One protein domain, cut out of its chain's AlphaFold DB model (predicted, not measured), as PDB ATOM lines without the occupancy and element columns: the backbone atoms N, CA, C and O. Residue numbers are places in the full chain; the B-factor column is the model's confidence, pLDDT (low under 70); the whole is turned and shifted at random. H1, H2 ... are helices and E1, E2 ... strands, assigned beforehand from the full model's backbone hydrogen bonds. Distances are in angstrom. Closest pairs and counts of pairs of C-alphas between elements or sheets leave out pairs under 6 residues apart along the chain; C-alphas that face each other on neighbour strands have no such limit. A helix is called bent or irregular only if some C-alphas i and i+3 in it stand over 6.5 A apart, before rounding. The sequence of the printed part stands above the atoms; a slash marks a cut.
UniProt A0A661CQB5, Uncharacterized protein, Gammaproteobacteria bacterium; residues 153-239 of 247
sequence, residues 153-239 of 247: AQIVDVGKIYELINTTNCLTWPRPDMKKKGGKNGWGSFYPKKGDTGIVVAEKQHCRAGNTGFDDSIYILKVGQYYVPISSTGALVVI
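What this domain is: This is residues 153 to 239 of the 247 residues of an uncharacterized protein of Gammaproteobacteria bacterium (UniProt A0A661CQB5). A single five-stranded sheet is curled like part of a barrel and folded back on itself at E2, with E3 and E4 facing E1 and E5. Two short helices, H1 and H2, lie near E4, and the long loop of the E2 and E3 hairpin makes one end of the longest axis. The printed part has 87 residues, with elements in the order E1 H1 H2 E2 E3 E4 E5; the sheet's order is E4 E3 E2 E1 E5, all antiparallel. The class is mixed, helices and strands, with 38 residues, under half, in named elements. The whole is compact, with a radius of gyration of the C-alphas of 11.8 A and spans of 34 by 27 by 21 A.

Where its parts are: E1, residues 153 to 155, begins at C-alpha 153 (126.255, 99.523, 133.342) and is 6.6 A long. After residues 156 to 175, which hold no named element, come H1, residues 176 to 180, 6.5 A, and H2, residues 184 to 187, 5.2 A. E2, residues 197 to 205, is the longest strand at 21.0 A and bends by 70 degrees at residue 201; C-alpha 205 is at (138.584, 99.767, 121.407). E3, residues 217 to 223, is 18.2 A long and E4, residues 226 to 231, 16.4 A. E5, residues 235 to 238, is 9.3 A long and ends at C-alpha 238 (127.321, 100.257, 138.534).

How they stand to each other: The strongly twisted sheet is a folded sheet, one sheet bent back into two leaves that face each other, with E2 as the hinge. E2, E3 and E4 form a meander, each strand the antiparallel neighbour of the one before. E2 pairs with E1 over residues 197 to 198, where N 153 and O 198 are 2.9 A apart, and with E3 over residues 199 to 205, where N 218 and O 204 are 2.7 A apart. In the E3 and E4 hairpin, N 228 and O 221 are 2.8 A apart. E1 and E5 are antiparallel, with N 154 and O 236 at 2.8 A. E1 and E4 are only just apart, at 8.2 A. H1 is on the sheet at a height of 9.5 A, only just over E3, on which 3 of its C-alphas fall; the closest C-alphas of H1 and E4 are those of Met 178 and Tyr 227, 6.3 A. H2 only grazes the sheet with residues 184 to 187. H1 and H2 are close but not clearly touching, their closest C-alphas, of Lys 180 and Gly 186, 5.6 A apart. In H1 the O i to N i+4 pair is within hydrogen-bond range; H2 is too short for such a pair.

The domain as a whole: The two C-alphas farthest apart are those of Ser 189 and Asn 211, 34.6 A. The printed part has no cut. The links E1 to H1 and E2 to E3 are long. Mean pLDDT of the printed part is 89.5; residues 209 to 215 are under 70.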
ATOM      1  N   ALA A 153     126.234  98.123 133.710       94.06
ATOM      2  CA  ALA A 153     126.255  99.523 133.342       94.06
ATOM      3  C   ALA A 153     124.868  99.983 132.909       94.06
ATOM      4  O   ALA A 153     124.155  99.263 132.207       94.06
ATOM      5  N   GLN A 154     124.515 101.188 133.337       96.56
ATOM      6  CA  GLN A 154     123.292 101.868 132.956       96.56
ATOM      7  C   GLN A 154     123.564 102.806 131.782       96.56
ATOM      8  O   GLN A 154     124.539 103.561 131.791       96.56
ATOM      9  N   ILE A 155     122.694 102.789 130.778       96.50
ATOM     10  CA  ILE A 155     122.729 103.734 129.661       96.50
ATOM     11  C   ILE A 155     122.327 105.116 130.184       96.50
ATOM     12  O   ILE A 155     121.192 105.319 130.612       96.50
ATOM     13  N   VAL A 156     123.247 106.080 130.141       96.06
ATOM     14  CA  VAL A 156     123.001 107.464 130.593       96.06
ATOM     15  C   VAL A 156     122.887 108.455 129.434       96.06
ATOM     16  O   VAL A 156     122.223 109.481 129.586       96.06
ATOM     17  N   ASP A 157     123.463 108.124 128.275       93.94
ATOM     18  CA  ASP A 157     123.377 108.908 127.040       93.94
ATOM     19  C   ASP A 157     123.174 107.980 125.830       93.94
ATOM     20  O   ASP A 157     124.100 107.320 125.354       93.94
ATOM     21  N   VAL A 158     121.938 107.932 125.327       95.38
ATOM     22  CA  VAL A 158     121.540 107.121 124.161       95.38
ATOM     23  C   VAL A 158     122.274 107.578 122.893       95.38
ATOM     24  O   VAL A 158     122.588 106.751 122.040       95.38
ATOM     25  N   GLY A 159     122.644 108.860 122.785       92.88
ATOM     26  CA  GLY A 159     123.371 109.407 121.632       92.88
ATOM     27  C   GLY A 159     124.797 108.867 121.481       92.88
ATOM     28  O   GLY A 159     125.457 109.110 120.472       92.88
ATOM     29  N   LYS A 160     125.289 108.115 122.469       94.06
ATOM     30  CA  LYS A 160     126.590 107.432 122.445       94.06
ATOM     31  C   LYS A 160     126.510 105.979 121.986       94.06
ATOM     32  O   LYS A 160     127.529 105.281 122.011       94.06
ATOM     33  N   ILE A 161     125.326 105.505 121.604       95.81
ATOM     34  CA  ILE A 161     125.115 104.154 121.091       95.81
ATOM     35  C   ILE A 161     125.545 104.087 119.627       95.81
ATOM     36  O   ILE A 161     125.138 104.887 118.787       95.81
ATOM     37  N   TYR A 162     126.348 103.080 119.302       94.31
ATOM     38  CA  TYR A 162     126.789 102.826 117.940       94.31
ATOM     39  C   TYR A 162     125.808 101.897 117.219       94.31
ATOM     40  O   TYR A 162     126.062 100.703 117.068       94.31
ATOM     41  N   GLU A 163     124.689 102.448 116.748       95.44
ATOM     42  CA  GLU A 163     123.577 101.679 116.164       95.44
ATOM     43  C   GLU A 163     123.983 100.703 115.054       95.44
ATOM     44  O   GLU A 163     123.382  99.641 114.939       95.44
ATOM     45  N   LEU A 164     124.979 101.048 114.236       95.12
ATOM     46  CA  LEU A 164     125.331 100.293 113.027       95.12
ATOM     47  C   LEU A 164     126.712  99.634 113.094       95.12
ATOM     48  O   LEU A 164     127.164  99.045 112.119       95.12
ATOM     49  N   ILE A 165     127.431  99.712 114.218       92.88
ATOM     50  CA  ILE A 165     128.825  99.229 114.257       92.88
ATOM     51  C   ILE A 165     128.943  97.718 114.024       92.88
ATOM     52  O   ILE A 165     129.989  97.238 113.588       92.88
ATOM     53  N   ASN A 166     127.867  96.968 114.260       94.31
ATOM     54  CA  ASN A 166     127.786  95.538 113.998       94.31
ATOM     55  C   ASN A 166     127.800  95.182 112.501       94.31
ATOM     56  O   ASN A 166     128.114  94.043 112.175       94.31
ATOM     57  N   THR A 167     127.514  96.111 111.586       94.31
ATOM     58  CA  THR A 167     127.630  95.876 110.133       94.31
ATOM     59  C   THR A 167     129.016  96.218 109.593       94.31
ATOM     60  O   THR A 167     129.312  95.984 108.426       94.31
ATOM     61  N   THR A 168     129.894  96.740 110.449       91.69
ATOM     62  CA  THR A 168     131.233  97.192 110.075       91.69
ATOM     63  C   THR A 168     132.316  96.222 110.551       91.69
ATOM     64  O   THR A 168     132.076  95.313 111.354       91.69
ATOM     65  N   ASN A 169     133.547  96.477 110.106       89.44
ATOM     66  CA  ASN A 169     134.759  95.844 110.633       89.44
ATOM     67  C   ASN A 169     135.422  96.681 111.745       89.44
ATOM     68  O   ASN A 169     136.556  96.416 112.125       89.44
ATOM     69  N   CYS A 170     134.733  97.704 112.273       87.81
ATOM     70  CA  CYS A 170     135.304  98.634 113.252       87.81
ATOM     71  C   CYS A 170     135.407  98.056 114.673       87.81
ATOM     72  O   CYS A 170     136.107  98.606 115.522       87.81
ATOM     73  N   LEU A 171     134.695  96.961 114.942       90.31
ATOM     74  CA  LEU A 171     134.638  96.334 116.252       90.31
ATOM     75  C   LEU A 171     134.884  94.833 116.133       90.31
ATOM     76  O   LEU A 171     134.148  94.131 115.439       90.31
ATOM     77  N   THR A 172     135.883  94.327 116.852       90.00
ATOM     78  CA  THR A 172     136.076  92.884 117.021       90.00
ATOM     79  C   THR A 172     135.104  92.370 118.080       90.00
ATOM     80  O   THR A 172     135.271  92.615 119.279       90.00
ATOM     81  N   TRP A 173     134.071  91.662 117.634       91.19
ATOM     82  CA  TRP A 173     133.055  91.082 118.508       91.19
ATOM     83  C   TRP A 173     133.599  89.833 119.213       91.19
ATOM     84  O   TRP A 173     134.273  89.036 118.565       91.19
ATOM     85  N   PRO A 174     133.316  89.624 120.516       88.19
ATOM     86  CA  PRO A 174     133.767  88.425 121.225       88.19
ATOM     87  C   PRO A 174     133.241  87.129 120.606       88.19
ATOM     88  O   PRO A 174     133.938  86.121 120.618       88.19
ATOM     89  N   ARG A 175     132.010  87.160 120.081       90.56
ATOM     90  CA  ARG A 175     131.373  86.030 119.406       90.56
ATOM     91  C   ARG A 175     130.506  86.497 118.227       90.56
ATOM     92  O   ARG A 175     129.952  87.601 118.291       90.56
ATOM     93  N   PRO A 176     130.352  85.685 117.165       90.50
ATOM     94  CA  PRO A 176     129.542  86.047 115.997       90.50
ATOM     95  C   PRO A 176     128.051  86.261 116.300       90.50
ATOM     96  O   PRO A 176     127.427  87.155 115.728       90.50
ATOM     97  N   ASP A 177     127.471  85.495 117.226       91.62
ATOM     98  CA  ASP A 177     126.069  85.634 117.641       91.62
ATOM     99  C   ASP A 177     125.803  86.996 118.300       91.62
ATOM    100  O   ASP A 177     124.765  87.616 118.052       91.62
ATOM    101  N   MET A 178     126.777  87.510 119.059       94.94
ATOM    102  CA  MET A 178     126.703  88.841 119.657       94.94
ATOM    103  C   MET A 178     126.647  89.939 118.597       94.94
ATOM    104  O   MET A 178     125.895  90.895 118.753       94.94
ATOM    105  N   LYS A 179     127.405  89.783 117.502       95.00
ATOM    106  CA  LYS A 179     127.381  90.704 116.354       95.00
ATOM    107  C   LYS A 179     126.014  90.690 115.665       95.00
ATOM    108  O   LYS A 179     125.491  91.747 115.332       95.00
ATOM    109  N   LYS A 180     125.415  89.505 115.493       93.81
ATOM    110  CA  LYS A 180     124.091  89.342 114.864       93.81
ATOM    111  C   LYS A 180     122.965  89.983 115.683       93.81
ATOM    112  O   LYS A 180     122.075  90.590 115.106       93.81
ATOM    113  N   LYS A 181     123.016  89.859 117.014       95.56
ATOM    114  CA  LYS A 181     122.048  90.460 117.954       95.56
ATOM    115  C   LYS A 181     122.458  91.859 118.439       95.56
ATOM    116  O   LYS A 181     121.859  92.397 119.373       95.56
ATOM    117  N   GLY A 182     123.522  92.407 117.863       91.81
ATOM    118  CA  GLY A 182     124.058  93.716 118.187       91.81
ATOM    119  C   GLY A 182     123.636  94.749 117.158       91.81
ATOM    120  O   GLY A 182     123.512  94.410 115.989       91.81
ATOM    121  N   GLY A 183     123.455  95.999 117.577       91.25
ATOM    122  CA  GLY A 183     123.074  97.089 116.675       91.25
ATOM    123  C   GLY A 183     121.624  97.025 116.180       91.25
ATOM    124  O   GLY A 183     120.921  96.026 116.321       91.25
ATOM    125  N   LYS A 184     121.165  98.124 115.589       94.12
ATOM    126  CA  LYS A 184     119.762  98.404 115.258       94.12
ATOM    127  C   LYS A 184     119.127  97.387 114.321       94.12
ATOM    128  O   LYS A 184     117.985  96.998 114.526       94.12
ATOM    129  N   ASN A 185     119.873  96.901 113.336       93.38
ATOM    130  CA  ASN A 185     119.414  95.839 112.436       93.38
ATOM    131  C   ASN A 185     119.316  94.460 113.120       93.38
ATOM    132  O   ASN A 185     118.633  93.584 112.602       93.38
ATOM    133  N   GLY A 186     119.989  94.255 114.256       92.25
ATOM    134  CA  GLY A 186     119.909  93.034 115.063       92.25
ATOM    135  C   GLY A 186     118.867  93.089 116.184       92.25
ATOM    136  O   GLY A 186     118.544  92.051 116.763       92.25
ATOM    137  N   TRP A 187     118.345  94.275 116.510       95.56
ATOM    138  CA  TRP A 187     117.421  94.475 117.630       95.56
ATOM    139  C   TRP A 187     115.947  94.203 117.293       95.56
ATOM    140  O   TRP A 187     115.161  93.896 118.190       95.56
ATOM    141  N   GLY A 188     115.548  94.257 116.021       91.75
ATOM    142  CA  GLY A 188     114.140  94.099 115.641       91.75
ATOM    143  C   GLY A 188     113.285  95.231 116.220       91.75
ATOM    144  O   GLY A 188     113.525  96.393 115.910       91.75
ATOM    145  N   SER A 189     112.302  94.901 117.065       93.25
ATOM    146  CA  SER A 189     111.452  95.886 117.758       93.25
ATOM    147  C   SER A 189     112.076  96.464 119.033       93.25
ATOM    148  O   SER A 189     111.546  97.423 119.595       93.25
ATOM    149  N   PHE A 190     113.187  95.899 119.512       96.12
ATOM    150  CA  PHE A 190     113.904  96.436 120.663       96.12
ATOM    151  C   PHE A 190     114.681  97.700 120.282       96.12
ATOM    152  O   PHE A 190     115.279  97.791 119.211       96.12
ATOM    153  N   TYR A 191     114.716  98.669 121.192       96.12
ATOM    154  CA  TYR A 191     115.592  99.826 121.078       96.12
ATOM    155  C   TYR A 191     116.037 100.268 122.481       96.12
ATOM    156  O   TYR A 191     115.164 100.475 123.332       96.12
ATOM    157  N   PRO A 192     117.350 100.403 122.752       96.88
ATOM    158  CA  PRO A 192     117.844 100.752 124.079       96.88
ATOM    159  C   PRO A 192     117.441 102.169 124.485       96.88
ATOM    160  O   PRO A 192     117.497 103.102 123.682       96.88
ATOM    161  N   LYS A 193     117.082 102.349 125.753       96.94
ATOM    162  CA  LYS A 193     116.635 103.625 126.317       96.94
ATOM    163  C   LYS A 193     117.565 104.082 127.432       96.94
ATOM    164  O   LYS A 193     118.281 103.296 128.050       96.94
ATOM    165  N   LYS A 194     117.536 105.383 127.720       96.56
ATOM    166  CA  LYS A 194     118.188 105.928 128.914       96.56
ATOM    167  C   LYS A 194     117.601 105.246 130.152       96.56
ATOM    168  O   LYS A 194     116.385 105.155 130.278       96.56
ATOM    169  N   GLY A 195     118.464 104.796 131.054       93.38
ATOM    170  CA  GLY A 195     118.087 104.056 132.255       93.38
ATOM    171  C   GLY A 195     118.165 102.535 132.106       93.38
ATOM    172  O   GLY A 195     118.289 101.854 133.128       93.38
ATOM    173  N   ASP A 196     118.186 102.002 130.878       96.94
ATOM    174  CA  ASP A 196     118.364 100.566 130.659       96.94
ATOM    175  C   ASP A 196     119.697 100.112 131.252       96.94
ATOM    176  O   ASP A 196     120.740 100.740 131.047       96.94
ATOM    177  N   THR A 197     119.662  99.006 131.990       95.38
ATOM    178  CA  THR A 197     120.847  98.418 132.612       95.38
ATOM    179  C   THR A 197     121.175  97.096 131.943       95.38
ATOM    180  O   THR A 197     120.318  96.225 131.796       95.38
ATOM    181  N   GLY A 198     122.436  96.936 131.557       94.19
ATOM    182  CA  GLY A 198     122.945  95.706 130.968       94.19
ATOM    183  C   GLY A 198     124.227  95.236 131.634       94.19
ATOM    184  O   GLY A 198     124.915  95.990 132.323       94.19
ATOM    185  N   ILE A 199     124.569  93.975 131.402       94.19
ATOM    186  CA  ILE A 199     125.859  93.418 131.818       94.19
ATOM    187  C   ILE A 199     126.911  93.828 130.790       94.19
ATOM    188  O   ILE A 199     126.721  93.605 129.593       94.19
ATOM    189  N   VAL A 200     128.035  94.390 131.231       94.19
ATOM    190  CA  VAL A 200     129.173  94.671 130.351       94.19
ATOM    191  C   VAL A 200     129.857  93.347 130.014       94.19
ATOM    192  O   VAL A 200     130.665  92.839 130.785       94.19
ATOM    193  N   VAL A 201     129.534  92.782 128.850       93.69
ATOM    194  CA  VAL A 201     130.085  91.490 128.398       93.69
ATOM    195  C   VAL A 201     131.404  91.642 127.646       93.69
ATOM    196  O   VAL A 201     132.151  90.677 127.499       93.69
ATOM    197  N   ALA A 202     131.709  92.848 127.168       90.69
ATOM    198  CA  ALA A 202     133.017  93.179 126.632       90.69
ATOM    199  C   ALA A 202     133.290  94.680 126.684       90.69
ATOM    200  O   ALA A 202     132.389  95.502 126.529       90.69
ATOM    201  N   GLU A 203     134.568  95.014 126.817       92.19
ATOM    202  CA  GLU A 203     135.110  96.339 126.559       92.19
ATOM    203  C   GLU A 203     136.086  96.223 125.388       92.19
ATOM    204  O   GLU A 203     137.001  95.396 125.403       92.19
ATOM    205  N   LYS A 204     135.854  97.002 124.335       89.75
ATOM    206  CA  LYS A 204     136.637  96.982 123.100       89.75
ATOM    207  C   LYS A 204     137.092  98.388 122.749       89.75
ATOM    208  O   LYS A 204     136.532  99.371 123.216       89.75
ATOM    209  N   GLN A 205     138.109  98.486 121.909       86.31
ATOM    210  CA  GLN A 205     138.584  99.767 121.407       86.31
ATOM    211  C   GLN A 205     137.903 100.074 120.070       86.31
ATOM    212  O   GLN A 205     137.775  99.187 119.227       86.31
ATOM    213  N   HIS A 206     137.449 101.314 119.877       86.06
ATOM    214  CA  HIS A 206     136.921 101.750 118.583       86.06
ATOM    215  C   HIS A 206     138.052 101.748 117.539       86.06
ATOM    216  O   HIS A 206     139.162 102.183 117.842       86.06
ATOM    217  N   CYS A 207     137.794 101.345 116.291       81.81
ATOM    218  CA  CYS A 207     138.821 101.281 115.234       81.81
ATOM    219  C   CYS A 207     139.509 102.623 114.900       81.81
ATOM    220  O   CYS A 207     140.535 102.652 114.226       81.81
ATOM    221  N   ARG A 208     138.931 103.743 115.347       75.81
ATOM    222  CA  ARG A 208     139.478 105.108 115.191       75.81
ATOM    223  C   ARG A 208     140.104 105.678 116.465       75.81
ATOM    224  O   ARG A 208     140.558 106.824 116.436       75.81
ATOM    225  N   ALA A 209     140.108 104.913 117.555       64.19
ATOM    226  CA  ALA A 209     140.749 105.327 118.795       64.19
ATOM    227  C   ALA A 209     142.233 105.590 118.521       64.19
ATOM    228  O   ALA A 209     142.901 104.781 117.876       64.19
ATOM    229  N   GLY A 210     142.721 106.752 118.947       54.09
ATOM    230  CA  GLY A 210     144.050 107.247 118.611       54.09
ATOM    231  C   GLY A 210     144.142 108.146 117.373       54.09
ATOM    232  O   GLY A 210     145.109 108.876 117.304       54.09
ATOM    233  N   ASN A 211     143.183 108.196 116.434       54.78
ATOM    234  CA  ASN A 211     143.309 109.018 115.205       54.78
ATOM    235  C   ASN A 211     142.457 110.303 115.178       54.78
ATOM    236  O   ASN A 211     142.583 111.101 114.251       54.78
ATOM    237  N   THR A 212     141.552 110.487 116.143       51.78
ATOM    238  CA  THR A 212     140.511 111.540 116.090       51.78
ATOM    239  C   THR A 212     140.196 112.189 117.445       51.78
ATOM    240  O   THR A 212     139.201 112.895 117.559       51.78
ATOM    241  N   GLY A 213     140.990 111.924 118.490       51.12
ATOM    242  CA  GLY A 213     140.704 112.400 119.854       51.12
ATOM    243  C   GLY A 213     139.498 111.728 120.529       51.12
ATOM    244  O   GLY A 213     139.174 112.047 121.668       51.12
ATOM    245  N   PHE A 214     138.840 110.780 119.853       54.91
ATOM    246  CA  PHE A 214     137.844 109.890 120.444       54.91
ATOM    247  C   PHE A 214     138.546 108.654 120.995       54.91
ATOM    248  O   PHE A 214     138.631 107.623 120.325       54.91
ATOM    249  N   ASP A 215     139.060 108.760 122.214       58.50
ATOM    250  CA  ASP A 215     139.685 107.632 122.901       58.50
ATOM    251  C   ASP A 215     138.698 106.922 123.843       58.50
ATOM    252  O   ASP A 215     139.070 106.372 124.872       58.50
ATOM    253  N   ASP A 216     137.410 106.921 123.517       71.94
ATOM    254  CA  ASP A 216     136.445 106.175 124.316       71.94
ATOM    255  C   ASP A 216     136.506 104.677 123.964       71.94
ATOM    256  O   ASP A 216     136.490 104.279 122.792       71.94
ATOM    257  N   SER A 217     136.558 103.820 124.988       87.25
ATOM    258  CA  SER A 217     136.272 102.390 124.822       87.25
ATOM    259  C   SER A 217     134.800 102.200 124.439       87.25
ATOM    260  O   SER A 217     133.941 102.973 124.848       87.25
ATOM    261  N   ILE A 218     134.480 101.128 123.723       92.38
ATOM    262  CA  ILE A 218     133.108 100.681 123.478       92.38
ATOM    263  C   ILE A 218     132.781  99.573 124.472       92.38
ATOM    264  O   ILE A 218     133.444  98.532 124.492       92.38
ATOM    265  N   TYR A 219     131.743  99.774 125.274       94.75
ATOM    266  CA  TYR A 219     131.110  98.702 126.026       94.75
ATOM    267  C   TYR A 219     130.114  97.978 125.135       94.75
ATOM    268  O   TYR A 219     129.325  98.604 124.435       94.75
ATOM    269  N   ILE A 220     130.138  96.651 125.180       96.25
ATOM    270  CA  ILE A 220     129.069  95.818 124.643       96.25
ATOM    271  C   ILE A 220     128.212  95.417 125.840       96.25
ATOM    272  O   ILE A 220     128.635  94.592 126.654       96.25
ATOM    273  N   LEU A 221     127.042  96.040 125.979       96.75
ATOM    274  CA  LEU A 221     126.096  95.737 127.052       96.75
ATOM    275  C   LEU A 221     125.138  94.643 126.602       96.75
ATOM    276  O   LEU A 221     124.505  94.778 125.561       96.75
ATOM    277  N   LYS A 222     124.990  93.579 127.386       96.56
ATOM    278  CA  LYS A 222     123.901  92.619 127.207       96.56
ATOM    279  C   LYS A 222     122.657  93.158 127.913       96.56
ATOM    280  O   LYS A 222     122.636  93.205 129.142       96.56
ATOM    281  N   VAL A 223     121.647  93.548 127.139       96.25
ATOM    282  CA  VAL A 223     120.338  94.008 127.627       96.25
ATOM    283  C   VAL A 223     119.292  93.009 127.140       96.25
ATOM    284  O   VAL A 223     119.029  92.895 125.941       96.25
ATOM    285  N   GLY A 224     118.758  92.206 128.063       92.56
ATOM    286  CA  GLY A 224     117.953  91.035 127.713       92.56
ATOM    287  C   GLY A 224     118.733  90.069 126.812       92.56
ATOM    288  O   GLY A 224     119.785  89.549 127.193       92.56
ATOM    289  N   GLN A 225     118.225  89.840 125.601       94.31
ATOM    290  CA  GLN A 225     118.869  88.996 124.589       94.31
ATOM    291  C   GLN A 225     119.756  89.760 123.594       94.31
ATOM    292  O   GLN A 225     120.417  89.129 122.768       94.31
ATOM    293  N   TYR A 226     119.754  91.092 123.647       97.69
ATOM    294  CA  TYR A 226     120.413  91.954 122.673       97.69
ATOM    295  C   TYR A 226     121.735  92.498 123.192       97.69
ATOM    296  O   TYR A 226     121.994  92.525 124.399       97.69
ATOM    297  N   TYR A 227     122.560  92.967 122.259       97.81
ATOM    298  CA  TYR A 227     123.843  93.579 122.571       97.81
ATOM    299  C   TYR A 227     123.866  95.040 122.124       97.81
ATOM    300  O   TYR A 227     123.589  95.366 120.969       97.81
ATOM    301  N   VAL A 228     124.201  95.931 123.048       98.00
ATOM    302  CA  VAL A 228     124.212  97.377 122.836       98.00
ATOM    303  C   VAL A 228     125.658  97.862 122.864       98.00
ATOM    304  O   VAL A 228     126.236  97.977 123.946       98.00
ATOM    305  N   PRO A 229     126.282  98.095 121.696       96.75
ATOM    306  CA  PRO A 229     127.582  98.740 121.631       96.75
ATOM    307  C   PRO A 229     127.419 100.238 121.920       96.75
ATOM    308  O   PRO A 229     126.760 100.958 121.173       96.75
ATOM    309  N   ILE A 230     128.021 100.717 123.001       95.50
ATOM    310  CA  ILE A 230     127.919 102.102 123.471       95.50
ATOM    311  C   ILE A 230     129.295 102.616 123.886       95.50
ATOM    312  O   ILE A 230     130.099 101.858 124.429       95.50
ATOM    313  N   SER A 231     129.596 103.891 123.631       93.25
ATOM    314  CA  SER A 231     130.815 104.501 124.173       93.25
ATOM    315  C   SER A 231     130.803 104.449 125.707       93.25
ATOM    316  O   SER A 231     129.770 104.643 126.350       93.25
ATOM    317  N   SER A 232     131.971 104.232 126.306       90.88
ATOM    318  CA  SER A 232     132.168 104.218 127.753       90.88
ATOM    319  C   SER A 232     131.825 105.549 128.429       90.88
ATOM    320  O   SER A 232     131.696 105.591 129.650       90.88
ATOM    321  N   THR A 233     131.658 106.638 127.670       89.88
ATOM    322  CA  THR A 233     131.156 107.924 128.179       89.88
ATOM    323  C   THR A 233     129.634 108.005 128.243       89.88
ATOM    324  O   THR A 233     129.120 108.847 128.975       89.88
ATOM    325  N   GLY A 234     128.918 107.137 127.524       92.81
ATOM    326  CA  GLY A 234     127.453 107.073 127.518       92.81
ATOM    327  C   GLY A 234     126.852 106.022 128.446       92.81
ATOM    328  O   GLY A 234     125.629 105.902 128.520       92.81
ATOM    329  N   ALA A 235     127.691 105.268 129.158       94.00
ATOM    330  CA  ALA A 235     127.273 104.232 130.090       94.00
ATOM    331  C   ALA A 235     127.951 104.417 131.454       94.00
ATOM    332  O   ALA A 235     129.175 104.513 131.544       94.00
ATOM    333  N   LEU A 236     127.152 104.434 132.518       92.25
ATOM    334  CA  LEU A 236     127.630 104.507 133.895       92.25
ATOM    335  C   LEU A 236     127.778 103.096 134.454       92.25
ATOM    336  O   LEU A 236     126.795 102.370 134.564       92.25
ATOM    337  N   VAL A 237     129.002 102.709 134.809       90.12
ATOM    338  CA  VAL A 237     129.267 101.415 135.442       90.12
ATOM    339  C   VAL A 237     128.746 101.430 136.877       90.12
ATOM    340  O   VAL A 237     129.151 102.274 137.671       90.12
ATOM    341  N   VAL A 238     127.880 100.473 137.198       85.56
ATOM    342  CA  VAL A 238     127.321 100.257 138.534       85.56
ATOM    343  C   VAL A 238     127.992  99.020 139.123       85.56
ATOM    344  O   VAL A 238     127.965  97.942 138.523       85.56
ATOM    345  N   ILE A 239     128.625  99.177 140.282       70.25
ATOM    346  CA  ILE A 239     129.177  98.060 141.051       70.25
ATOM    347  C   ILE A 239     128.037  97.548 141.928       70.25
ATOM    348  O   ILE A 239     127.541  98.287 142.772       70.25
TER     349      ILE A 239